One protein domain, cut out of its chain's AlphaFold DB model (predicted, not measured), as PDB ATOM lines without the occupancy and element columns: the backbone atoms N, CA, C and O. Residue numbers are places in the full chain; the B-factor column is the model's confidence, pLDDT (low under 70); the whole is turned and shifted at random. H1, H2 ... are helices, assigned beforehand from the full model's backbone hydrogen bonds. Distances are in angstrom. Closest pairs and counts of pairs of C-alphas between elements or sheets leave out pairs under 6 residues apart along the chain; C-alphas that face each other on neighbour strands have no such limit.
ATOM      1  N   VAL A 199     -32.686  41.987  40.466       97.75
ATOM      2  CA  VAL A 199     -31.853  43.037  41.068       97.75
ATOM      3  C   VAL A 199     -30.799  42.416  41.971       97.75
ATOM      4  O   VAL A 199     -29.630  42.794  41.896       97.75
ATOM      5  N   MET A 200     -31.187  41.435  42.787       98.44
ATOM      6  CA  MET A 200     -30.267  40.781  43.701       98.44
ATOM      7  C   MET A 200     -29.178  40.037  42.920       98.44
ATOM      8  O   MET A 200     -28.009  40.297  43.164       98.44
ATOM      9  N   GLY A 201     -29.522  39.258  41.885       98.31
ATOM     10  CA  GLY A 201     -28.552  38.583  41.007       98.31
ATOM     11  C   GLY A 201     -27.488  39.525  40.447       98.31
ATOM     12  O   GLY A 201     -26.290  39.276  40.602       98.31
ATOM     13  N   LYS A 202     -27.919  40.662  39.890       97.56
ATOM     14  CA  LYS A 202     -27.005  41.695  39.384       97.56
ATOM     15  C   LYS A 202     -26.189  42.353  40.496       97.56
ATOM     16  O   LYS A 202     -25.001  42.593  40.315       97.56
ATOM     17  N   THR A 203     -26.790  42.607  41.656       98.56
ATOM     18  CA  THR A 203     -26.095  43.185  42.815       98.56
ATOM     19  C   THR A 203     -24.964  42.274  43.281       98.56
ATOM     20  O   THR A 203     -23.845  42.743  43.472       98.56
ATOM     21  N   VAL A 204     -25.218  40.967  43.432       98.44
ATOM     22  CA  VAL A 204     -24.173  40.031  43.867       98.44
ATOM     23  C   VAL A 204     -23.081  39.890  42.804       98.44
ATOM     24  O   VAL A 204     -21.907  39.835  43.160       98.44
ATOM     25  N   ALA A 205     -23.436  39.908  41.513       98.25
ATOM     26  CA  ALA A 205     -22.451  39.938  40.431       98.25
ATOM     27  C   ALA A 205     -21.523  41.161  40.539       98.25
ATOM     28  O   ALA A 205     -20.305  40.997  40.541       98.25
ATOM     29  N   ILE A 206     -22.085  42.362  40.742       98.00
ATOM     30  CA  ILE A 206     -21.315  43.599  40.956       98.00
ATOM     31  C   ILE A 206     -20.396  43.475  42.179       98.00
ATOM     32  O   ILE A 206     -19.232  43.867  42.124       98.00
ATOM     33  N   LEU A 207     -20.903  42.955  43.300       98.44
ATOM     34  CA  LEU A 207     -20.112  42.783  44.523       98.44
ATOM     35  C   LEU A 207     -18.951  41.804  44.321       98.44
ATOM     36  O   LEU A 207     -17.862  42.041  44.835       98.44
ATOM     37  N   ALA A 208     -19.178  40.739  43.551       98.12
ATOM     38  CA  ALA A 208     -18.200  39.703  43.240       98.12
ATOM     39  C   ALA A 208     -17.263  40.056  42.066       98.12
ATOM     40  O   ALA A 208     -16.485  39.200  41.650       98.12
ATOM     41  N   ASN A 209     -17.315  41.289  41.541       96.88
ATOM     42  CA  ASN A 209     -16.546  41.741  40.372       96.88
ATOM     43  C   ASN A 209     -16.771  40.876  39.116       96.88
ATOM     44  O   ASN A 209     -15.848  40.602  38.351       96.88
ATOM     45  N   LEU A 210     -18.006  40.421  38.921       96.94
ATOM     46  CA  LEU A 210     -18.455  39.722  37.722       96.94
ATOM     47  C   LEU A 210     -19.206  40.688  36.807       96.94
ATOM     48  O   LEU A 210     -19.816  41.642  37.286       96.94
ATOM     49  N   ASP A 211     -19.244  40.374  35.513       94.06
ATOM     50  CA  ASP A 211     -20.116  41.042  34.544       94.06
ATOM     51  C   ASP A 211     -21.599  40.737  34.855       94.06
ATOM     52  O   ASP A 211     -22.038  39.592  34.673       94.06
ATOM     53  N   PRO A 212     -22.402  41.724  35.296       94.81
ATOM     54  CA  PRO A 212     -23.802  41.505  35.651       94.81
ATOM     55  C   PRO A 212     -24.703  41.219  34.445       94.81
ATOM     56  O   PRO A 212     -25.777  40.648  34.626       94.81
ATOM     57  N   SER A 213     -24.302  41.581  33.221       92.00
ATOM     58  CA  SER A 213     -25.078  41.278  32.005       92.00
ATOM     59  C   SER A 213     -25.099  39.778  31.685       92.00
ATOM     60  O   SER A 213     -25.999  39.293  30.999       92.00
ATOM     61  N   GLY A 214     -24.147  39.017  32.238       92.94
ATOM     62  CA  GLY A 214     -24.110  37.560  32.148       92.94
ATOM     63  C   GLY A 214     -25.172  36.848  32.992       92.94
ATOM     64  O   GLY A 214     -25.349  35.639  32.830       92.94
ATOM     65  N   TYR A 215     -25.881  37.565  33.874       95.31
ATOM     66  CA  TYR A 215     -26.790  36.976  34.855       95.31
ATOM     67  C   TYR A 215     -28.125  37.720  34.893       95.31
ATOM     68  O   TYR A 215     -28.218  38.866  35.331       95.31
ATOM     69  N   ALA A 216     -29.187  37.039  34.464       93.75
ATOM     70  CA  ALA A 216     -30.532  37.603  34.498       93.75
ATOM     71  C   ALA A 216     -31.056  37.766  35.936       93.75
ATOM     72  O   ALA A 216     -31.758  38.735  36.226       93.75
ATOM     73  N   ASP A 217     -30.729  36.821  36.824       97.75
ATOM     74  CA  ASP A 217     -31.257  36.740  38.185       97.75
ATOM     75  C   ASP A 217     -30.398  35.861  39.125       97.75
ATOM     76  O   ASP A 217     -29.336  35.353  38.746       97.75
ATOM     77  N   MET A 218     -30.855  35.669  40.370       98.31
ATOM     78  CA  MET A 218     -30.178  34.795  41.337       98.31
ATOM     79  C   MET A 218     -30.184  33.313  40.940       98.31
ATOM     80  O   MET A 218     -29.295  32.580  41.373       98.31
ATOM     81  N   THR A 219     -31.137  32.858  40.122       98.38
ATOM     82  CA  THR A 219     -31.169  31.476  39.616       98.38
ATOM     83  C   THR A 219     -30.000  31.239  38.666       98.38
ATOM     84  O   THR A 219     -29.274  30.255  38.810       98.38
ATOM     85  N   ALA A 220     -29.765  32.175  37.739       98.06
ATOM     86  CA  ALA A 220     -28.634  32.140  36.816       98.06
ATOM     87  C   ALA A 220     -27.288  32.177  37.560       98.06
ATOM     88  O   ALA A 220     -26.373  31.425  37.221       98.06
ATOM     89  N   ILE A 221     -27.182  33.002  38.608       98.56
ATOM     90  CA  ILE A 221     -26.009  33.033  39.495       98.56
ATOM     91  C   ILE A 221     -25.805  31.677  40.177       98.56
ATOM     92  O   ILE A 221     -24.723  31.101  40.087       98.56
ATOM     93  N   ALA A 222     -26.842  31.143  40.829       98.12
ATOM     94  CA  ALA A 222     -26.751  29.907  41.602       98.12
ATOM     95  C   ALA A 222     -26.440  28.677  40.733       98.12
ATOM     96  O   ALA A 222     -25.900  27.695  41.241       98.12
ATOM     97  N   ALA A 223     -26.763  28.710  39.439       98.06
ATOM     98  CA  ALA A 223     -26.424  27.659  38.481       98.06
ATOM     99  C   ALA A 223     -24.987  27.764  37.924       98.06
ATOM    100  O   ALA A 223     -24.503  26.818  37.301       98.06
ATOM    101  N   SER A 224     -24.294  28.889  38.129       98.25
ATOM    102  CA  SER A 224     -22.958  29.138  37.581       98.25
ATOM    103  C   SER A 224     -21.862  28.824  38.597       98.25
ATOM    104  O   SER A 224     -21.693  29.525  39.596       98.25
ATOM    105  N   GLN A 225     -21.037  27.816  38.304       96.25
ATOM    106  CA  GLN A 225     -19.875  27.484  39.136       96.25
ATOM    107  C   GLN A 225     -18.876  28.652  39.219       96.25
ATOM    108  O   GLN A 225     -18.290  28.889  40.277       96.25
ATOM    109  N   VAL A 226     -18.703  29.403  38.123       97.12
ATOM    110  CA  VAL A 226     -17.822  30.582  38.070       97.12
ATOM    111  C   VAL A 226     -18.351  31.676  38.994       97.12
ATOM    112  O   VAL A 226     -17.596  32.202  39.810       97.12
ATOM    113  N   ALA A 227     -19.654  31.968  38.919       98.38
ATOM    114  CA  ALA A 227     -20.262  32.987  39.763       98.38
ATOM    115  C   ALA A 227     -20.174  32.609  41.242       98.38
ATOM    116  O   ALA A 227     -19.710  33.400  42.057       98.38
ATOM    117  N   MET A 228     -20.549  31.374  41.581       98.06
ATOM    118  CA  MET A 228     -20.521  30.902  42.964       98.06
ATOM    119  C   MET A 228     -19.110  30.893  43.548       98.06
ATOM    120  O   MET A 228     -18.940  31.251  44.709       98.06
ATOM    121  N   THR A 229     -18.093  30.564  42.748       97.06
ATOM    122  CA  THR A 229     -16.690  30.646  43.183       97.06
ATOM    123  C   THR A 229     -16.296  32.087  43.518       97.06
ATOM    124  O   THR A 229     -15.744  32.330  44.590       97.06
ATOM    125  N   ALA A 230     -16.624  33.052  42.651       98.12
ATOM    126  CA  ALA A 230     -16.318  34.463  42.889       98.12
ATOM    127  C   ALA A 230     -17.070  35.033  44.106       98.12
ATOM    128  O   ALA A 230     -16.484  35.743  44.920       98.12
ATOM    129  N   ILE A 231     -18.347  34.677  44.272       98.50
ATOM    130  CA  ILE A 231     -19.182  35.111  45.402       98.50
ATOM    131  C   ILE A 231     -18.639  34.569  46.721       98.50
ATOM    132  O   ILE A 231     -18.496  35.313  47.682       98.50
ATOM    133  N   ILE A 232     -18.310  33.278  46.770       95.44
ATOM    134  CA  ILE A 232     -17.756  32.636  47.966       95.44
ATOM    135  C   ILE A 232     -16.382  33.217  48.329       95.44
ATOM    136  O   ILE A 232     -16.056  33.332  49.510       95.44
ATOM    137  N   GLY A 233     -15.593  33.618  47.328       96.44
ATOM    138  CA  GLY A 233     -14.322  34.317  47.520       96.44
ATOM    139  C   GLY A 233     -14.456  35.780  47.963       96.44
ATOM    140  O   GLY A 233     -13.445  36.399  48.285       96.44
ATOM    141  N   ASN A 234     -15.670  36.343  47.998       97.94
ATOM    142  CA  ASN A 234     -15.924  37.742  48.330       97.94
ATOM    143  C   ASN A 234     -16.865  37.862  49.550       97.94
ATOM    144  O   ASN A 234     -18.071  37.640  49.422       97.94
ATOM    145  N   PRO A 235     -16.356  38.252  50.735       96.44
ATOM    146  CA  PRO A 235     -17.154  38.301  51.963       96.44
ATOM    147  C   PRO A 235     -18.398  39.189  51.876       96.44
ATOM    148  O   PRO A 235     -19.444  38.823  52.408       96.44
ATOM    149  N   THR A 236     -18.323  40.327  51.183       97.94
ATOM    150  CA  THR A 236     -19.459  41.246  51.025       97.94
ATOM    151  C   THR A 236     -20.553  40.635  50.150       97.94
ATOM    152  O   THR A 236     -21.729  40.684  50.506       97.94
ATOM    153  N   ALA A 237     -20.174  40.015  49.029       98.44
ATOM    154  CA  ALA A 237     -21.097  39.309  48.146       98.44
ATOM    155  C   ALA A 237     -21.750  38.113  48.858       98.44
ATOM    156  O   ALA A 237     -22.970  37.953  48.813       98.44
ATOM    157  N   LEU A 238     -20.950  37.307  49.562       98.00
ATOM    158  CA  LEU A 238     -21.436  36.188  50.364       98.00
ATOM    159  C   LEU A 238     -22.420  36.660  51.442       98.00
ATOM    160  O   LEU A 238     -23.494  36.075  51.574       98.00
ATOM    161  N   ASN A 239     -22.092  37.736  52.167       96.81
ATOM    162  CA  ASN A 239     -22.965  38.311  53.189       96.81
ATOM    163  C   ASN A 239     -24.307  38.778  52.601       96.81
ATOM    164  O   ASN A 239     -25.362  38.475  53.160       96.81
ATOM    165  N   ALA A 240     -24.280  39.444  51.441       97.94
ATOM    166  CA  ALA A 240     -25.488  39.865  50.734       97.94
ATOM    167  C   ALA A 240     -26.390  38.674  50.362       97.94
ATOM    168  O   ALA A 240     -27.611  38.749  50.507       97.94
ATOM    169  N   VAL A 241     -25.796  37.551  49.937       98.25
ATOM    170  CA  VAL A 241     -26.530  36.317  49.614       98.25
ATOM    171  C   VAL A 241     -27.170  35.710  50.856       98.25
ATOM    172  O   VAL A 241     -28.381  35.513  50.868       98.25
ATOM    173  N   VAL A 242     -26.391  35.426  51.907       94.75
ATOM    174  CA  VAL A 242     -26.900  34.691  53.084       94.75
ATOM    175  C   VAL A 242     -27.911  35.488  53.908       94.75
ATOM    176  O   VAL A 242     -28.676  34.911  54.684       94.75
ATOM    177  N   THR A 243     -27.944  36.802  53.704       96.31
ATOM    178  CA  THR A 243     -28.847  37.742  54.373       96.31
ATOM    179  C   THR A 243     -30.098  38.062  53.546       96.31
ATOM    180  O   THR A 243     -31.049  38.643  54.066       96.31
ATOM    181  N   SER A 244     -30.152  37.670  52.270       97.38
ATOM    182  CA  SER A 244     -31.327  37.872  51.417       97.38
ATOM    183  C   SER A 244     -32.173  36.606  51.328       97.38
ATOM    184  O   SER A 244     -31.717  35.561  50.863       97.38
ATOM    185  N   GLN A 245     -33.458  36.720  51.673       95.19
ATOM    186  CA  GLN A 245     -34.410  35.617  51.517       95.19
ATOM    187  C   GLN A 245     -34.535  35.146  50.061       95.19
ATOM    188  O   GLN A 245     -34.755  33.961  49.816       95.19
ATOM    189  N   VAL A 246     -34.405  36.063  49.096       96.56
ATOM    190  CA  VAL A 246     -34.565  35.780  47.664       96.56
ATOM    191  C   VAL A 246     -33.327  35.072  47.124       96.56
ATOM    192  O   VAL A 246     -33.448  34.063  46.429       96.56
ATOM    193  N   ALA A 247     -32.132  35.540  47.497       97.88
ATOM    194  CA  ALA A 247     -30.888  34.871  47.132       97.88
ATOM    195  C   ALA A 247     -30.789  33.476  47.770       97.88
ATOM    196  O   ALA A 247     -30.481  32.505  47.079       97.88
ATOM    197  N   MET A 248     -31.137  33.347  49.056       95.50
ATOM    198  CA  MET A 248     -31.147  32.058  49.752       95.50
ATOM    199  C   MET A 248     -32.154  31.073  49.161       95.50
ATOM    200  O   MET A 248     -31.853  29.885  49.104       95.50
ATOM    201  N   ALA A 249     -33.303  31.534  48.657       96.12
ATOM    202  CA  ALA A 249     -34.249  30.666  47.957       96.12
ATOM    203  C   ALA A 249     -33.628  30.018  46.710       96.12
ATOM    204  O   ALA A 249     -33.841  28.828  46.471       96.12
ATOM    205  N   ALA A 250     -32.884  30.800  45.922       97.75
ATOM    206  CA  ALA A 250     -32.220  30.332  44.708       97.75
ATOM    207  C   ALA A 250     -31.040  29.404  45.028       97.75
ATOM    208  O   ALA A 250     -30.905  28.341  44.425       97.75
ATOM    209  N   VAL A 251     -30.220  29.766  46.021       96.50
ATOM    210  CA  VAL A 251     -29.086  28.945  46.472       96.50
ATOM    211  C   VAL A 251     -29.562  27.611  47.042       96.50
ATOM    212  O   VAL A 251     -29.031  26.569  46.671       96.50
ATOM    213  N   ALA A 252     -30.600  27.625  47.882       91.00
ATOM    214  CA  ALA A 252     -31.196  26.421  48.452       91.00
ATOM    215  C   ALA A 252     -31.742  25.453  47.394       91.00
ATOM    216  O   ALA A 252     -31.787  24.258  47.651       91.00
ATOM    217  N   ALA A 253     -32.162  25.961  46.233       94.75
ATOM    218  CA  ALA A 253     -32.667  25.159  45.124       94.75
ATOM    219  C   ALA A 253     -31.569  24.694  44.143       94.75
ATOM    220  O   ALA A 253     -31.863  23.942  43.211       94.75
ATOM    221  N   SER A 254     -30.310  25.109  44.327       96.56
ATOM    222  CA  SER A 254     -29.217  24.807  43.399       96.56
ATOM    223  C   SER A 254     -28.205  23.828  43.988       96.56
ATOM    224  O   SER A 254     -27.437  24.153  44.893       96.56
ATOM    225  N   ALA A 255     -28.118  22.639  43.387       92.19
ATOM    226  CA  ALA A 255     -27.078  21.668  43.721       92.19
ATOM    227  C   ALA A 255     -25.662  22.200  43.425       92.19
ATOM    228  O   ALA A 255     -24.742  21.925  44.189       92.19
ATOM    229  N   VAL A 256     -25.496  23.012  42.371       95.25
ATOM    230  CA  VAL A 256     -24.215  23.652  42.013       95.25
ATOM    231  C   VAL A 256     -23.764  24.598  43.124       95.25
ATOM    232  O   VAL A 256     -22.635  24.508  43.608       95.25
ATOM    233  N   ALA A 257     -24.666  25.478  43.571       95.44
ATOM    234  CA  ALA A 257     -24.371  26.444  44.622       95.44
ATOM    235  C   ALA A 257     -24.071  25.746  45.949       95.44
ATOM    236  O   ALA A 257     -23.066  26.055  46.588       95.44
ATOM    237  N   LEU A 258     -24.893  24.767  46.339       89.31
ATOM    238  CA  LEU A 258     -24.658  23.996  47.556       89.31
ATOM    239  C   LEU A 258     -23.340  23.219  47.487       89.31
ATOM    240  O   LEU A 258     -22.652  23.141  48.501       89.31
ATOM    241  N   ASN A 259     -22.940  22.701  46.319       87.00
ATOM    242  CA  ASN A 259     -21.661  22.007  46.156       87.00
ATOM    243  C   ASN A 259     -20.490  22.969  46.379       87.00
ATOM    244  O   ASN A 259     -19.563  22.672  47.131       87.00
ATOM    245  N   ALA A 260     -20.560  24.159  45.776       89.75
ATOM    246  CA  ALA A 260     -19.557  25.200  45.962       89.75
ATOM    247  C   ALA A 260     -19.457  25.637  47.436       89.75
ATOM    248  O   ALA A 260     -18.355  25.730  47.977       89.75
ATOM    249  N   ILE A 261     -20.598  25.833  48.107       86.56
ATOM    250  CA  ILE A 261     -20.651  26.174  49.534       86.56
ATOM    251  C   ILE A 261     -20.032  25.052  50.369       86.56
ATOM    252  O   ILE A 261     -19.180  25.335  51.204       86.56
ATOM    253  N   CYS A 262     -20.392  23.786  50.123       78.75
ATOM    254  CA  CYS A 262     -19.839  22.633  50.842       78.75
ATOM    255  C   CYS A 262     -18.315  22.588  50.808       78.75
ATOM    256  O   CYS A 262     -17.702  22.158  51.781       78.75
ATOM    257  N   LYS A 263     -17.696  23.048  49.722       78.88
ATOM    258  CA  LYS A 263     -16.244  23.008  49.532       78.88
ATOM    259  C   LYS A 263     -15.497  24.180  50.181       78.88
ATOM    260  O   LYS A 263     -14.273  24.167  50.194       78.88
ATOM    261  N   ASN A 264     -16.185  25.167  50.767       79.69
ATOM    262  CA  ASN A 264     -15.546  26.351  51.356       79.69
ATOM    263  C   ASN A 264     -15.984  26.622  52.807       79.69
ATOM    264  O   ASN A 264     -17.146  26.915  53.071       79.69
ATOM    265  N   ALA A 265     -15.040  26.602  53.754       76.62
ATOM    266  CA  ALA A 265     -15.318  26.742  55.191       76.62
ATOM    267  C   ALA A 265     -16.053  28.034  55.577       76.62
ATOM    268  O   ALA A 265     -16.995  27.997  56.378       76.62
ATOM    269  N   THR A 266     -15.666  29.162  54.983       79.56
ATOM    270  CA  THR A 266     -16.291  30.466  55.231       79.56
ATOM    271  C   THR A 266     -17.728  30.481  54.721       79.56
ATOM    272  O   THR A 266     -18.639  30.851  55.460       79.56
ATOM    273  N   ALA A 267     -17.956  30.005  53.494       84.69
ATOM    274  CA  ALA A 267     -19.294  29.915  52.918       84.69
ATOM    275  C   ALA A 267     -20.197  28.969  53.703       84.69
ATOM    276  O   ALA A 267     -21.350  29.311  53.960       84.69
ATOM    277  N   ARG A 268     -19.679  27.813  54.136       80.31
ATOM    278  CA  ARG A 268     -20.434  26.900  55.001       80.31
ATOM    279  C   ARG A 268     -20.870  27.596  56.288       80.31
ATOM    280  O   ARG A 268     -22.044  27.535  56.635       80.31
ATOM    281  N   SER A 269     -19.946  28.276  56.964       76.44
ATOM    282  CA  SER A 269     -20.231  28.980  58.221       76.44
ATOM    283  C   SER A 269     -21.286  30.074  58.029       76.44
ATOM    284  O   SER A 269     -22.249  30.141  58.790       76.44
ATOM    285  N   ALA A 270     -21.160  30.875  56.967       82.25
ATOM    286  CA  ALA A 270     -22.123  31.920  56.631       82.25
ATOM    287  C   ALA A 270     -23.513  31.351  56.291       82.25
ATOM    288  O   ALA A 270     -24.527  31.850  56.775       82.25
ATOM    289  N   PHE A 271     -23.569  30.274  55.500       82.69
ATOM    290  CA  PHE A 271     -24.817  29.601  55.139       82.69
ATOM    291  C   PHE A 271     -25.534  29.033  56.369       82.69
ATOM    292  O   PHE A 271     -26.746  29.181  56.506       82.69
ATOM    293  N   ILE A 272     -24.786  28.428  57.297       74.75
ATOM    294  CA  ILE A 272     -25.332  27.906  58.556       74.75
ATOM    295  C   ILE A 272     -25.833  29.039  59.448       74.75
ATOM    296  O   ILE A 272     -26.872  28.880  60.079       74.75
ATOM    297  N   GLY A 273     -25.137  30.174  59.487       74.00
ATOM    298  CA  GLY A 273     -25.567  31.355  60.236       74.00
ATOM    299  C   GLY A 273     -26.811  32.049  59.666       74.00
ATOM    300  O   GLY A 273     -27.399  32.880  60.354       74.00
ATOM    301  N   SER A 274     -27.233  31.722  58.440       81.44
ATOM    302  CA  SER A 274     -28.402  32.341  57.811       81.44
ATOM    303  C   SER A 274     -29.703  31.958  58.517       81.44
ATOM    304  O   SER A 274     -30.027  30.778  58.666       81.44
ATOM    305  N   SER A 275     -30.524  32.960  58.836       80.19
ATOM    306  CA  SER A 275     -31.887  32.759  59.347       80.19
ATOM    307  C   SER A 275     -32.829  32.102  58.328       80.19
ATOM    308  O   SER A 275     -33.871  31.582  58.709       80.19
ATOM    309  N   TYR A 276     -32.480  32.105  57.035       81.56
ATOM    310  CA  TYR A 276     -33.310  31.539  55.962       81.56
ATOM    311  C   TYR A 276     -33.011  30.070  55.660       81.56
ATOM    312  O   TYR A 276     -33.737  29.443  54.888       81.56
ATOM    313  N   ARG A 277     -31.960  29.502  56.265       76.69
ATOM    314  CA  ARG A 277     -31.607  28.084  56.115       76.69
ATOM    315  C   ARG A 277     -32.789  27.182  56.466       76.69
ATOM    316  O   ARG A 277     -33.178  26.341  55.661       76.69
ATOM    317  N   ASP A 278     -33.380  27.393  57.641       73.62
ATOM    318  CA  ASP A 278     -34.486  26.564  58.132       73.62
ATOM    319  C   ASP A 278     -35.749  26.756  57.282       73.62
ATOM    320  O   ASP A 278     -36.448  25.791  56.983       73.62
ATOM    321  N   THR A 279     -35.979  27.978  56.788       79.31
ATOM    322  CA  THR A 279     -37.093  28.293  55.876       79.31
ATOM    323  C   THR A 279     -37.032  27.482  54.578       79.31
ATOM    324  O   THR A 279     -38.068  27.078  54.054       79.31
ATOM    325  N   TYR A 280     -35.834  27.232  54.042       81.81
ATOM    326  CA  TYR A 280     -35.657  26.559  52.751       81.81
ATOM    327  C   TYR A 280     -35.175  25.116  52.850       81.81
ATOM    328  O   TYR A 280     -34.758  24.542  51.843       81.81
ATOM    329  N   TYR A 281     -35.287  24.502  54.023       76.38
ATOM    330  CA  TYR A 281     -34.791  23.156  54.270       76.38
ATOM    331  C   TYR A 281     -35.198  22.121  53.218       76.38
ATOM    332  O   TYR A 281     -34.337  21.431  52.678       76.38
ATOM    333  N   SER A 282     -36.488  22.029  52.883       76.88
ATOM    334  CA  SER A 282     -36.965  21.031  51.919       76.88
ATOM    335  C   SER A 282     -36.292  21.189  50.554       76.88
ATOM    336  O   SER A 282     -35.951  20.191  49.929       76.88
ATOM    337  N   LYS A 283     -36.029  22.431  50.121       84.31
ATOM    338  CA  LYS A 283     -35.294  22.709  48.878       84.31
ATOM    339  C   LYS A 283     -33.837  22.269  48.996       84.31
ATOM    340  O   LYS A 283     -33.356  21.563  48.118       84.31
ATOM    341  N   ILE A 284     -33.186  22.613  50.112       82.75
ATOM    342  CA  ILE A 284     -31.796  22.232  50.402       82.75
ATOM    343  C   ILE A 284     -31.646  20.707  50.353       82.75
ATOM    344  O   ILE A 284     -30.747  20.200  49.684       82.75
ATOM    345  N   LEU A 285     -32.551  19.972  51.007       77.62
ATOM    346  CA  LEU A 285     -32.561  18.510  51.002       77.62
ATOM    347  C   LEU A 285     -32.733  17.953  49.584       77.62
ATOM    348  O   LEU A 285     -31.960  17.087  49.178       77.62
ATOM    349  N   SER A 286     -33.695  18.467  48.810       83.00
ATOM    350  CA  SER A 286     -33.891  18.047  47.417       83.00
ATOM    351  C   SER A 286     -32.655  18.300  46.551       83.00
ATOM    352  O   SER A 286     -32.268  17.445  45.758       83.00
ATOM    353  N   SER A 287     -31.992  19.446  46.707       87.25
ATOM    354  CA  SER A 287     -30.781  19.770  45.953       87.25
ATOM    355  C   SER A 287     -29.579  18.917  46.368       87.25
ATOM    356  O   SER A 287     -28.783  18.542  45.507       87.25
ATOM    357  N   LEU A 288     -29.459  18.553  47.648       81.06
ATOM    358  CA  LEU A 288     -28.404  17.658  48.142       81.06
ATOM    359  C   LEU A 288     -28.588  16.202  47.703       81.06
ATOM    360  O   LEU A 288     -27.616  15.460  47.610       81.06
ATOM    361  N   GLN A 289     -29.807  15.794  47.355       82.31
ATOM    362  CA  GLN A 289     -30.069  14.486  46.743       82.31
ATOM    363  C   GLN A 289     -29.608  14.400  45.276       82.31
ATOM    364  O   GLN A 289     -29.642  13.319  44.687       82.31
ATOM    365  N   ASN A 290     -29.153  15.504  44.671       86.50
ATOM    366  CA  ASN A 290     -28.636  15.497  43.309       86.50
ATOM    367  C   ASN A 290     -27.316  14.713  43.220       86.50
ATOM    368  O   ASN A 290     -26.253  15.176  43.642       86.50
TER     369      ASN A 290
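Overview. This is residues 199 to 290 of the 394 residues of an uncharacterized protein of Agathobaculum butyriciproducens (UniProt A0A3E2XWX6). The chain is wound in two stacked turns of three short helices each, H2, H3 and H4, then H5, H6 and H7, with sharp corners between them. H1 covers the end of the first turn, and H8 packs on H5 and H6 at the other end. The 92 printed residues hold eight named helices, H1 to H8 in order, and no named strand: the class is all helix. The whole is compact and rounded, with a radius of gyration of the C-alphas of 11.5 A and spans of 31 by 22 by 21 A.

Along the chain. H1, residues 199 to 207, begins with C-alpha 199 at (-31.853, 43.037, 41.068) and is 12.2 A long. H2 is residues 218 to 223, H3 225 to 232, H4 235 to 243, 12.0 A, and H5 245 to 252. H6 is residues 255 to 262, H7 265 to 273, 12.3 A, and H8 281 to 288, ending with C-alpha 288 at (-28.404, 17.658, 48.142).

Arrangement. H1 touches H4, C-alphas 207 and 237 being closest at 5.1 A, at a shallow tilt of 22 degrees, opposite ways. H2 and H5 touch at 13 degrees, a shallow tilt, the same way; C-alphas 219 and 250 are closest, 5.3 A. H3 touches H6, C-alphas 228 and 257 closest at 6.1 A, at 38 degrees, only just steep. H4 touches H7, C-alphas 242 and 271 closest at 5.9 A, at a shallow 28 degrees. H8 touches H6, C-alphas 287 and 255 closest at 4.7 A, about perpendicular at 85 degrees. H7 and H8 are apart. In each helix every O i to N i+4 pair is within hydrogen-bond range.

Size, cuts and confidence. The C-alphas of Ser 213 and Asp 278 are farthest apart, 31.4 A. The printed part has no cut and no long link. Mean pLDDT of the printed part is 91.1; no printed residue is under 70.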